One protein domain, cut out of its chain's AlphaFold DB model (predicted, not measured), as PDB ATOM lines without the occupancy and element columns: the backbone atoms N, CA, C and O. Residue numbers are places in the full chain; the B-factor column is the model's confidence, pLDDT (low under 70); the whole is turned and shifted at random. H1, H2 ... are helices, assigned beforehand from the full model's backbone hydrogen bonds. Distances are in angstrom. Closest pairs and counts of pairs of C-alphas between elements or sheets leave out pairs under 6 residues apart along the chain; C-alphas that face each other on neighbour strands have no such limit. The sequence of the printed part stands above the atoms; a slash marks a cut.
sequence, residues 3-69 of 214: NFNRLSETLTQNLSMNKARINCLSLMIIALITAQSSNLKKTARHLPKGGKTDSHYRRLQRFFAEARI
ATOM      1  N   ASN A   3     147.118 201.765 277.779       79.62
ATOM      2  CA  ASN A   3     148.419 201.120 277.562       79.62
ATOM      3  C   ASN A   3     148.706 200.797 276.085       79.62
ATOM      4  O   ASN A   3     149.862 200.775 275.676       79.62
ATOM      5  N   PHE A   4     147.667 200.560 275.275       87.31
ATOM      6  CA  PHE A   4     147.826 200.279 273.848       87.31
ATOM      7  C   PHE A   4     148.223 201.528 273.063       87.31
ATOM      8  O   PHE A   4     149.144 201.454 272.258       87.31
ATOM      9  N   ASN A   5     147.564 202.665 273.309       88.06
ATOM     10  CA  ASN A   5     147.833 203.898 272.564       88.06
ATOM     11  C   ASN A   5     149.273 204.367 272.795       88.06
ATOM     12  O   ASN A   5     150.016 204.545 271.835       88.06
ATOM     13  N   ARG A   6     149.701 204.426 274.063       88.00
ATOM     14  CA  ARG A   6     151.066 204.833 274.425       88.00
ATOM     15  C   ARG A   6     152.135 203.903 273.842       88.00
ATOM     16  O   ARG A   6     153.169 204.371 273.369       88.00
ATOM     17  N   LEU A   7     151.896 202.588 273.866       87.12
ATOM     18  CA  LEU A   7     152.809 201.619 273.258       87.12
ATOM     19  C   LEU A   7     152.865 201.795 271.737       87.12
ATOM     20  O   LEU A   7     153.953 201.832 271.177       87.12
ATOM     21  N   SER A   8     151.713 201.937 271.082       91.12
ATOM     22  CA  SER A   8     151.629 202.110 269.630       91.12
ATOM     23  C   SER A   8     152.360 203.371 269.170       91.12
ATOM     24  O   SER A   8     153.184 203.293 268.266       91.12
ATOM     25  N   GLU A   9     152.163 204.497 269.858       91.56
ATOM     26  CA  GLU A   9     152.891 205.747 269.601       91.56
ATOM     27  C   GLU A   9     154.406 205.577 269.767       91.56
ATOM     28  O   GLU A   9     155.167 205.934 268.868       91.56
ATOM     29  N   THR A  10     154.842 204.957 270.871       89.75
ATOM     30  CA  THR A  10     156.267 204.678 271.119       89.75
ATOM     31  C   THR A  10     156.865 203.816 270.003       89.75
ATOM     32  O   THR A  10     157.954 204.103 269.511       89.75
ATOM     33  N   LEU A  11     156.155 202.773 269.562       90.19
ATOM     34  CA  LEU A  11     156.617 201.905 268.479       90.19
ATOM     35  C   LEU A  11     156.635 202.646 267.135       90.19
ATOM     36  O   LEU A  11     157.594 202.495 266.388       90.19
ATOM     37  N   THR A  12     155.630 203.472 266.828       92.88
ATOM     38  CA  THR A  12     155.591 204.280 265.596       92.88
ATOM     39  C   THR A  12     156.752 205.268 265.516       92.88
ATOM     40  O   THR A  12     157.301 205.464 264.438       92.88
ATOM     41  N   GLN A  13     157.152 205.870 266.637       90.94
ATOM     42  CA  GLN A  13     158.267 206.822 266.672       90.94
ATOM     43  C   GLN A  13     159.639 206.171 266.459       90.94
ATOM     44  O   GLN A  13     160.593 206.868 266.124       90.94
ATOM     45  N   ASN A  14     159.756 204.858 266.679       89.56
ATOM     46  CA  ASN A  14     161.050 204.177 266.687       89.56
ATOM     47  C   ASN A  14     161.193 203.077 265.628       89.56
ATOM     48  O   ASN A  14     162.319 202.687 265.334       89.56
ATOM     49  N   LEU A  15     160.096 202.567 265.060       89.56
ATOM     50  CA  LEU A  15     160.113 201.476 264.087       89.56
ATOM     51  C   LEU A  15     159.499 201.909 262.756       89.56
ATOM     52  O   LEU A  15     158.367 202.392 262.694       89.56
ATOM     53  N   SER A  16     160.205 201.614 261.667       89.00
ATOM     54  CA  SER A  16     159.782 201.907 260.292       89.00
ATOM     55  C   SER A  16     158.788 200.863 259.764       89.00
ATOM     56  O   SER A  16     159.035 200.175 258.774       89.00
ATOM     57  N   MET A  17     157.652 200.696 260.444       89.38
ATOM     58  CA  MET A  17     156.581 199.786 260.023       89.38
ATOM     59  C   MET A  17     155.285 200.549 259.743       89.38
ATOM     60  O   MET A  17     154.980 201.556 260.375       89.38
ATOM     61  N   ASN A  18     154.456 200.020 258.838       91.62
ATOM     62  CA  ASN A  18     153.130 200.591 258.610       91.62
ATOM     63  C   ASN A  18     152.238 200.495 259.866       91.62
ATOM     64  O   ASN A  18     152.406 199.622 260.724       91.62
ATOM     65  N   LYS A  19     151.226 201.367 259.940       90.88
ATOM     66  CA  LYS A  19     150.321 201.480 261.097       90.88
ATOM     67  C   LYS A  19     149.630 200.160 261.463       90.88
ATOM     68  O   LYS A  19     149.461 199.856 262.641       90.88
ATOM     69  N   ALA A  20     149.252 199.345 260.475       90.88
ATOM     70  CA  ALA A  20     148.601 198.058 260.725       90.88
ATOM     71  C   ALA A  20     149.540 197.060 261.428       90.88
ATOM     72  O   ALA A  20     149.112 196.356 262.350       90.88
ATOM     73  N   ARG A  21     150.819 197.036 261.030       91.31
ATOM     74  CA  ARG A  21     151.874 196.220 261.643       91.31
ATOM     75  C   ARG A  21     152.232 196.723 263.037       91.31
ATOM     76  O   ARG A  21     152.276 195.899 263.944       91.31
ATOM     77  N   ILE A  22     152.373 198.037 263.240       92.25
ATOM     78  CA  ILE A  22     152.594 198.617 264.579       92.25
ATOM     79  C   ILE A  22     151.444 198.267 265.527       92.25
ATOM     80  O   ILE A  22     151.675 197.787 266.637       92.25
ATOM     81  N   ASN A  23     150.197 198.420 265.078       91.62
ATOM     82  CA  ASN A  23     149.034 198.037 265.877       91.62
ATOM     83  C   ASN A  23     149.042 196.536 266.194       91.62
ATOM     84  O   ASN A  23     148.729 196.137 267.313       91.62
ATOM     85  N   CYS A  24     149.408 195.689 265.226       91.12
ATOM     86  CA  CYS A  24     149.527 194.249 265.452       91.12
ATOM     87  C   CYS A  24     150.618 193.918 266.482       91.12
ATOM     88  O   CYS A  24     150.361 193.137 267.397       91.12
ATOM     89  N   LEU A  25     151.795 194.537 266.370       89.94
ATOM     90  CA  LEU A  25     152.914 194.362 267.296       89.94
ATOM     91  C   LEU A  25     152.551 194.837 268.708       89.94
ATOM     92  O   LEU A  25     152.797 194.121 269.674       89.94
ATOM     93  N   SER A  26     151.888 195.987 268.825       91.06
ATOM     94  CA  SER A  26     151.407 196.537 270.099       91.06
ATOM     95  C   SER A  26     150.452 195.572 270.805       91.06
ATOM     96  O   SER A  26     150.627 195.258 271.984       91.06
ATOM     97  N   LEU A  27     149.457 195.053 270.072       89.62
ATOM     98  CA  LEU A  27     148.525 194.051 270.600       89.62
ATOM     99  C   LEU A  27     149.244 192.761 270.988       89.62
ATOM    100  O   LEU A  27     148.930 192.177 272.021       89.62
ATOM    101  N   MET A  28     150.206 192.326 270.173       87.88
ATOM    102  CA  MET A  28     150.984 191.126 270.438       87.88
ATOM    103  C   MET A  28     151.805 191.278 271.721       87.88
ATOM    104  O   MET A  28     151.710 190.413 272.580       87.88
ATOM    105  N   ILE A  29     152.533 192.380 271.914       86.25
ATOM    106  CA  ILE A  29     153.312 192.639 273.139       86.25
ATOM    107  C   ILE A  29     152.412 192.592 274.380       86.25
ATOM    108  O   ILE A  29     152.721 191.874 275.331       86.25
ATOM    109  N   ILE A  30     151.262 193.276 274.355       86.94
ATOM    110  CA  ILE A  30     150.298 193.246 275.468       86.94
ATOM    111  C   ILE A  30     149.796 191.819 275.721       86.94
ATOM    112  O   ILE A  30     149.769 191.357 276.863       86.94
ATOM    113  N   ALA A  31     149.430 191.100 274.660       87.31
ATOM    114  CA  ALA A  31     148.937 189.734 274.758       87.31
ATOM    115  C   ALA A  31     149.994 188.775 275.316       87.31
ATOM    116  O   ALA A  31     149.643 187.860 276.050       87.31
ATOM    117  N   LEU A  32     151.277 188.990 275.028       81.88
ATOM    118  CA  LEU A  32     152.373 188.158 275.529       81.88
ATOM    119  C   LEU A  32     152.679 188.389 276.994       81.88
ATOM    120  O   LEU A  32     152.893 187.425 277.727       81.88
ATOM    121  N   ILE A  33     152.656 189.650 277.419       81.88
ATOM    122  CA  ILE A  33     152.781 190.007 278.833       81.88
ATOM    123  C   ILE A  33     151.616 189.395 279.616       81.88
ATOM    124  O   ILE A  33     151.823 188.823 280.683       81.88
ATOM    125  N   THR A  34     150.408 189.451 279.051       84.62
ATOM    126  CA  THR A  34     149.198 188.910 279.685       84.62
ATOM    127  C   THR A  34     149.188 187.379 279.701       84.62
ATOM    128  O   THR A  34     148.827 186.777 280.706       84.62
ATOM    129  N   ALA A  35     149.581 186.734 278.600       84.31
ATOM    130  CA  ALA A  35     149.568 185.278 278.460       84.31
ATOM    131  C   ALA A  35     150.759 184.591 279.143       84.31
ATOM    132  O   ALA A  35     150.710 183.380 279.356       84.31
ATOM    133  N   GLN A  36     151.854 185.328 279.376       78.12
ATOM    134  CA  GLN A  36     153.134 184.821 279.886       78.12
ATOM    135  C   GLN A  36     153.633 183.572 279.136       78.12
ATOM    136  O   GLN A  36     154.249 182.672 279.700       78.12
ATOM    137  N   SER A  37     153.356 183.503 277.833       77.81
ATOM    138  CA  SER A  37     153.562 182.311 277.016       77.81
ATOM    139  C   SER A  37     154.022 182.698 275.616       77.81
ATOM    140  O   SER A  37     153.454 183.592 274.997       77.81
ATOM    141  N   SER A  38     154.996 181.962 275.084       72.00
ATOM    142  CA  SER A  38     155.430 182.056 273.684       72.00
ATOM    143  C   SER A  38     154.540 181.258 272.716       72.00
ATOM    144  O   SER A  38     154.699 181.354 271.502       72.00
ATOM    145  N   ASN A  39     153.580 180.466 273.216       81.25
ATOM    146  CA  ASN A  39     152.631 179.744 272.368       81.25
ATOM    147  C   ASN A  39     151.637 180.710 271.704       81.25
ATOM    148  O   ASN A  39     150.751 181.254 272.364       81.25
ATOM    149  N   LEU A  40     151.733 180.836 270.380       82.44
ATOM    150  CA  LEU A  40     150.965 181.798 269.594       82.44
ATOM    151  C   LEU A  40     149.440 181.616 269.699       82.44
ATOM    152  O   LEU A  40     148.698 182.598 269.694       82.44
ATOM    153  N   LYS A  41     148.954 180.375 269.848       86.00
ATOM    154  CA  LYS A  41     147.522 180.084 270.038       86.00
ATOM    155  C   LYS A  41     147.036 180.527 271.419       86.00
ATOM    156  O   LYS A  41     145.912 181.011 271.529       86.00
ATOM    157  N   LYS A  42     147.869 180.396 272.459       85.12
ATOM    158  CA  LYS A  42     147.581 180.961 273.790       85.12
ATOM    159  C   LYS A  42     147.568 182.488 273.717       85.12
ATOM    160  O   LYS A  42     146.577 183.085 274.118       85.12
ATOM    161  N   THR A  43     148.576 183.104 273.101       84.81
ATOM    162  CA  THR A  43     148.662 184.564 272.906       84.81
ATOM    163  C   THR A  43     147.447 185.132 272.169       84.81
ATOM    164  O   THR A  43     146.880 186.134 272.597       84.81
ATOM    165  N   ALA A  44     146.983 184.463 271.108       88.00
ATOM    166  CA  ALA A  44     145.827 184.888 270.313       88.00
ATOM    167  C   ALA A  44     144.531 185.063 271.129       88.00
ATOM    168  O   ALA A  44     143.682 185.880 270.767       88.00
ATOM    169  N   ARG A  45     144.381 184.329 272.242       88.81
ATOM    170  CA  ARG A  45     143.217 184.419 273.143       88.81
ATOM    171  C   ARG A  45     143.181 185.715 273.954       88.81
ATOM    172  O   ARG A  45     142.117 186.083 274.435       88.81
ATOM    173  N   HIS A  46     144.318 186.396 274.093       87.75
ATOM    174  CA  HIS A  46     144.447 187.638 274.859       87.75
ATOM    175  C   HIS A  46     144.375 188.902 273.985       87.75
ATOM    176  O   HIS A  46     144.535 190.008 274.496       87.75
ATOM    177  N   LEU A  47     144.124 188.768 272.675       86.12
ATOM    178  CA  LEU A  47     143.838 189.918 271.809       86.12
ATOM    179  C   LEU A  47     142.421 190.481 272.090       86.12
ATOM    180  O   LEU A  47     141.559 189.736 272.562       86.12
ATOM    181  N   PRO A  48     142.158 191.778 271.814       82.69
ATOM    182  CA  PRO A  48     140.908 192.453 272.181       82.69
ATOM    183  C   PRO A  48     139.639 191.725 271.720       82.69
ATOM    184  O   PRO A  48     139.586 191.176 270.620       82.69
ATOM    185  N   LYS A  49     138.590 191.761 272.553       66.31
ATOM    186  CA  LYS A  49     137.298 191.119 272.277       66.31
ATOM    187  C   LYS A  49     136.589 191.847 271.127       66.31
ATOM    188  O   LYS A  49     136.054 192.931 271.312       66.31
ATOM    189  N   GLY A  50     136.637 191.251 269.939       64.38
ATOM    190  CA  GLY A  50     136.007 191.768 268.718       64.38
ATOM    191  C   GLY A  50     136.146 190.843 267.501       64.38
ATOM    192  O   GLY A  50     135.429 191.005 266.522       64.38
ATOM    193  N   GLY A  51     137.026 189.836 267.566       67.69
ATOM    194  CA  GLY A  51     137.176 188.798 266.545       67.69
ATOM    195  C   GLY A  51     137.244 187.389 267.138       67.69
ATOM    196  O   GLY A  51     137.518 187.205 268.323       67.69
ATOM    197  N   LYS A  52     137.006 186.372 266.295       81.38
ATOM    198  CA  LYS A  52     137.204 184.958 266.658       81.38
ATOM    199  C   LYS A  52     138.688 184.701 266.951       81.38
ATOM    200  O   LYS A  52     139.546 185.195 266.217       81.38
ATOM    201  N   THR A  53     138.994 183.866 267.945       82.62
ATOM    202  CA  THR A  53     140.374 183.478 268.308       82.62
ATOM    203  C   THR A  53     141.189 182.997 267.103       82.62
ATOM    204  O   THR A  53     142.361 183.341 266.980       82.62
ATOM    205  N   ASP A  54     140.568 182.281 266.163       86.06
ATOM    206  CA  ASP A  54     141.244 181.813 264.946       86.06
ATOM    207  C   ASP A  54     141.625 182.955 263.995       86.06
ATOM    208  O   ASP A  54     142.665 182.901 263.341       86.06
ATOM    209  N   SER A  55     140.825 184.024 263.941       87.62
ATOM    210  CA  SER A  55     141.159 185.225 263.167       87.62
ATOM    211  C   SER A  55     142.370 185.939 263.770       87.62
ATOM    212  O   SER A  55     143.300 186.308 263.050       87.62
ATOM    213  N   HIS A  56     142.413 186.058 265.103       88.62
ATOM    214  CA  HIS A  56     143.577 186.583 265.819       88.62
ATOM    215  C   HIS A  56     144.818 185.728 265.577       88.62
ATOM    216  O   HIS A  56     145.874 186.266 265.261       88.62
ATOM    217  N   TYR A  57     144.681 184.405 265.647       90.00
ATOM    218  CA  TYR A  57     145.774 183.485 265.371       90.00
ATOM    219  C   TYR A  57     146.328 183.666 263.948       90.00
ATOM    220  O   TYR A  57     147.526 183.899 263.792       90.00
ATOM    221  N   ARG A  58     145.464 183.699 262.921       89.12
ATOM    222  CA  ARG A  58     145.884 183.964 261.529       89.12
ATOM    223  C   ARG A  58     146.518 185.342 261.349       89.12
ATOM    224  O   ARG A  58     147.412 185.495 260.522       89.12
ATOM    225  N   ARG A  59     146.036 186.361 262.068       89.00
ATOM    226  CA  ARG A  59     146.624 187.709 262.037       89.00
ATOM    227  C   ARG A  59     148.050 187.691 262.581       89.00
ATOM    228  O   ARG A  59     148.929 188.290 261.970       89.00
ATOM    229  N   LEU A  60     148.279 186.990 263.690       89.50
ATOM    230  CA  LEU A  60     149.620 186.833 264.242       89.50
ATOM    231  C   LEU A  60     150.518 186.035 263.288       89.50
ATOM    232  O   LEU A  60     151.621 186.481 263.004       89.50
ATOM    233  N   GLN A  61     150.043 184.923 262.717       89.00
ATOM    234  CA  GLN A  61     150.814 184.153 261.727       89.00
ATOM    235  C   GLN A  61     151.247 185.013 260.530       89.00
ATOM    236  O   GLN A  61     152.423 185.008 260.176       89.00
ATOM    237  N   ARG A  62     150.332 185.810 259.961       89.44
ATOM    238  CA  ARG A  62     150.655 186.756 258.878       89.44
ATOM    239  C   ARG A  62     151.687 187.794 259.297       89.44
ATOM    240  O   ARG A  62     152.594 188.091 258.532       89.44
ATOM    241  N   PHE A  63     151.603 188.305 260.527       89.81
ATOM    242  CA  PHE A  63     152.638 189.196 261.050       89.81
ATOM    243  C   PHE A  63     154.015 188.516 261.050       89.81
ATOM    244  O   PHE A  63     154.974 189.105 260.563       89.81
ATOM    245  N   PHE A  64     154.126 187.273 261.530       84.38
ATOM    246  CA  PHE A  64     155.408 186.557 261.523       84.38
ATOM    247  C   PHE A  64     155.921 186.238 260.112       84.38
ATOM    248  O   PHE A  64     157.128 186.297 259.890       84.38
ATOM    249  N   ALA A  65     155.028 185.952 259.165       85.19
ATOM    250  CA  ALA A  65     155.400 185.646 257.787       85.19
ATOM    251  C   ALA A  65     155.833 186.891 256.989       85.19
ATOM    252  O   ALA A  65     156.794 186.837 256.230       85.19
ATOM    253  N   GLU A  66     155.141 188.019 257.158       87.62
ATOM    254  CA  GLU A  66     155.243 189.151 256.226       87.62
ATOM    255  C   GLU A  66     155.921 190.391 256.819       87.62
ATOM    256  O   GLU A  66     156.400 191.261 256.081       87.62
ATOM    257  N   ALA A  67     155.913 190.550 258.147       87.00
ATOM    258  CA  ALA A  67     156.511 191.723 258.768       87.00
ATOM    259  C   ALA A  67     158.036 191.615 258.722       87.00
ATOM    260  O   ALA A  67     158.608 190.622 259.158       87.00
ATOM    261  N   ARG A  68     158.704 192.663 258.243       86.25
ATOM    262  CA  ARG A  68     160.155 192.809 258.373       86.25
ATOM    263  C   ARG A  68     160.448 193.678 259.588       86.25
ATOM    264  O   ARG A  68     159.790 194.704 259.770       86.25
ATOM    265  N   ILE A  69     161.379 193.229 260.421       85.12
ATOM    266  CA  ILE A  69     161.840 193.955 261.605       85.12
ATOM    267  C   ILE A  69     163.271 194.395 261.331       85.12
ATOM    268  O   ILE A  69     164.139 193.563 261.078       85.12
TER     269      ILE A  69
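This is residues 3 to 69 of the 214 residues of an uncharacterized protein of Psychrobacter sp. KH172YL61 (UniProt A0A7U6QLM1). A long helix, H2, runs through the middle of a small helical body, with H1 crossing it on one side and H4 crossing it on the other. The short helix H3 packs on the last half of H2 and also on H4. The printed part has 67 residues with four named helices in the order H1, H2, H3, H4 and no named strand; its class is all helix. It is compact, with a radius of gyration of the C-alphas of 11.4 A, and rounded, with spans of 29 by 25 by 22 A.

H1, residues 3 to 14, begins at C-alpha 3 (148.419, 201.120, 277.562) and is 16.9 A long from first to last C-alpha. H2, residues 19 to 35, is the longest at 23.8 A. H3 is residues 40 to 44, 6.0 A. H4, residues 53 to 66, is 20.0 A long and ends at C-alpha 66 (155.243, 189.151, 256.226).

H2 is the hub and touches the three other helices. H1 touches it at a steep tilt of 51 degrees, opposite ways; the closest C-alphas are those of Ser 8 and Ser 26, 5.6 A apart. H3 touches residues 28 to 35 of H2, closest at the C-alphas of Ala 31 and Thr 43, 5.5 A. Residues 59 to 63 of H4 touch residues 21 to 28 of H2, at a steep tilt of 59 degrees, opposite ways; the closest C-alphas, of Arg 21 and Phe 63, are 7.1 A apart. H3 and H4 touch, with the C-alphas of Ala 44 and Tyr 57 closest at 5.1 A. H1 is apart from H3 and H4. In H1, H2, H3 and H4 every O i to N i+4 pair is within hydrogen-bond range.

The two C-alphas farthest apart, of Asn 14 and Lys 52, are 30.6 A apart. The printed part has no cut. The links H1 to H2 and H2 to H3 are tight, and H3 to H4 is short. Mean pLDDT of the printed part is 86.2; residues 49 to 51 are under 70.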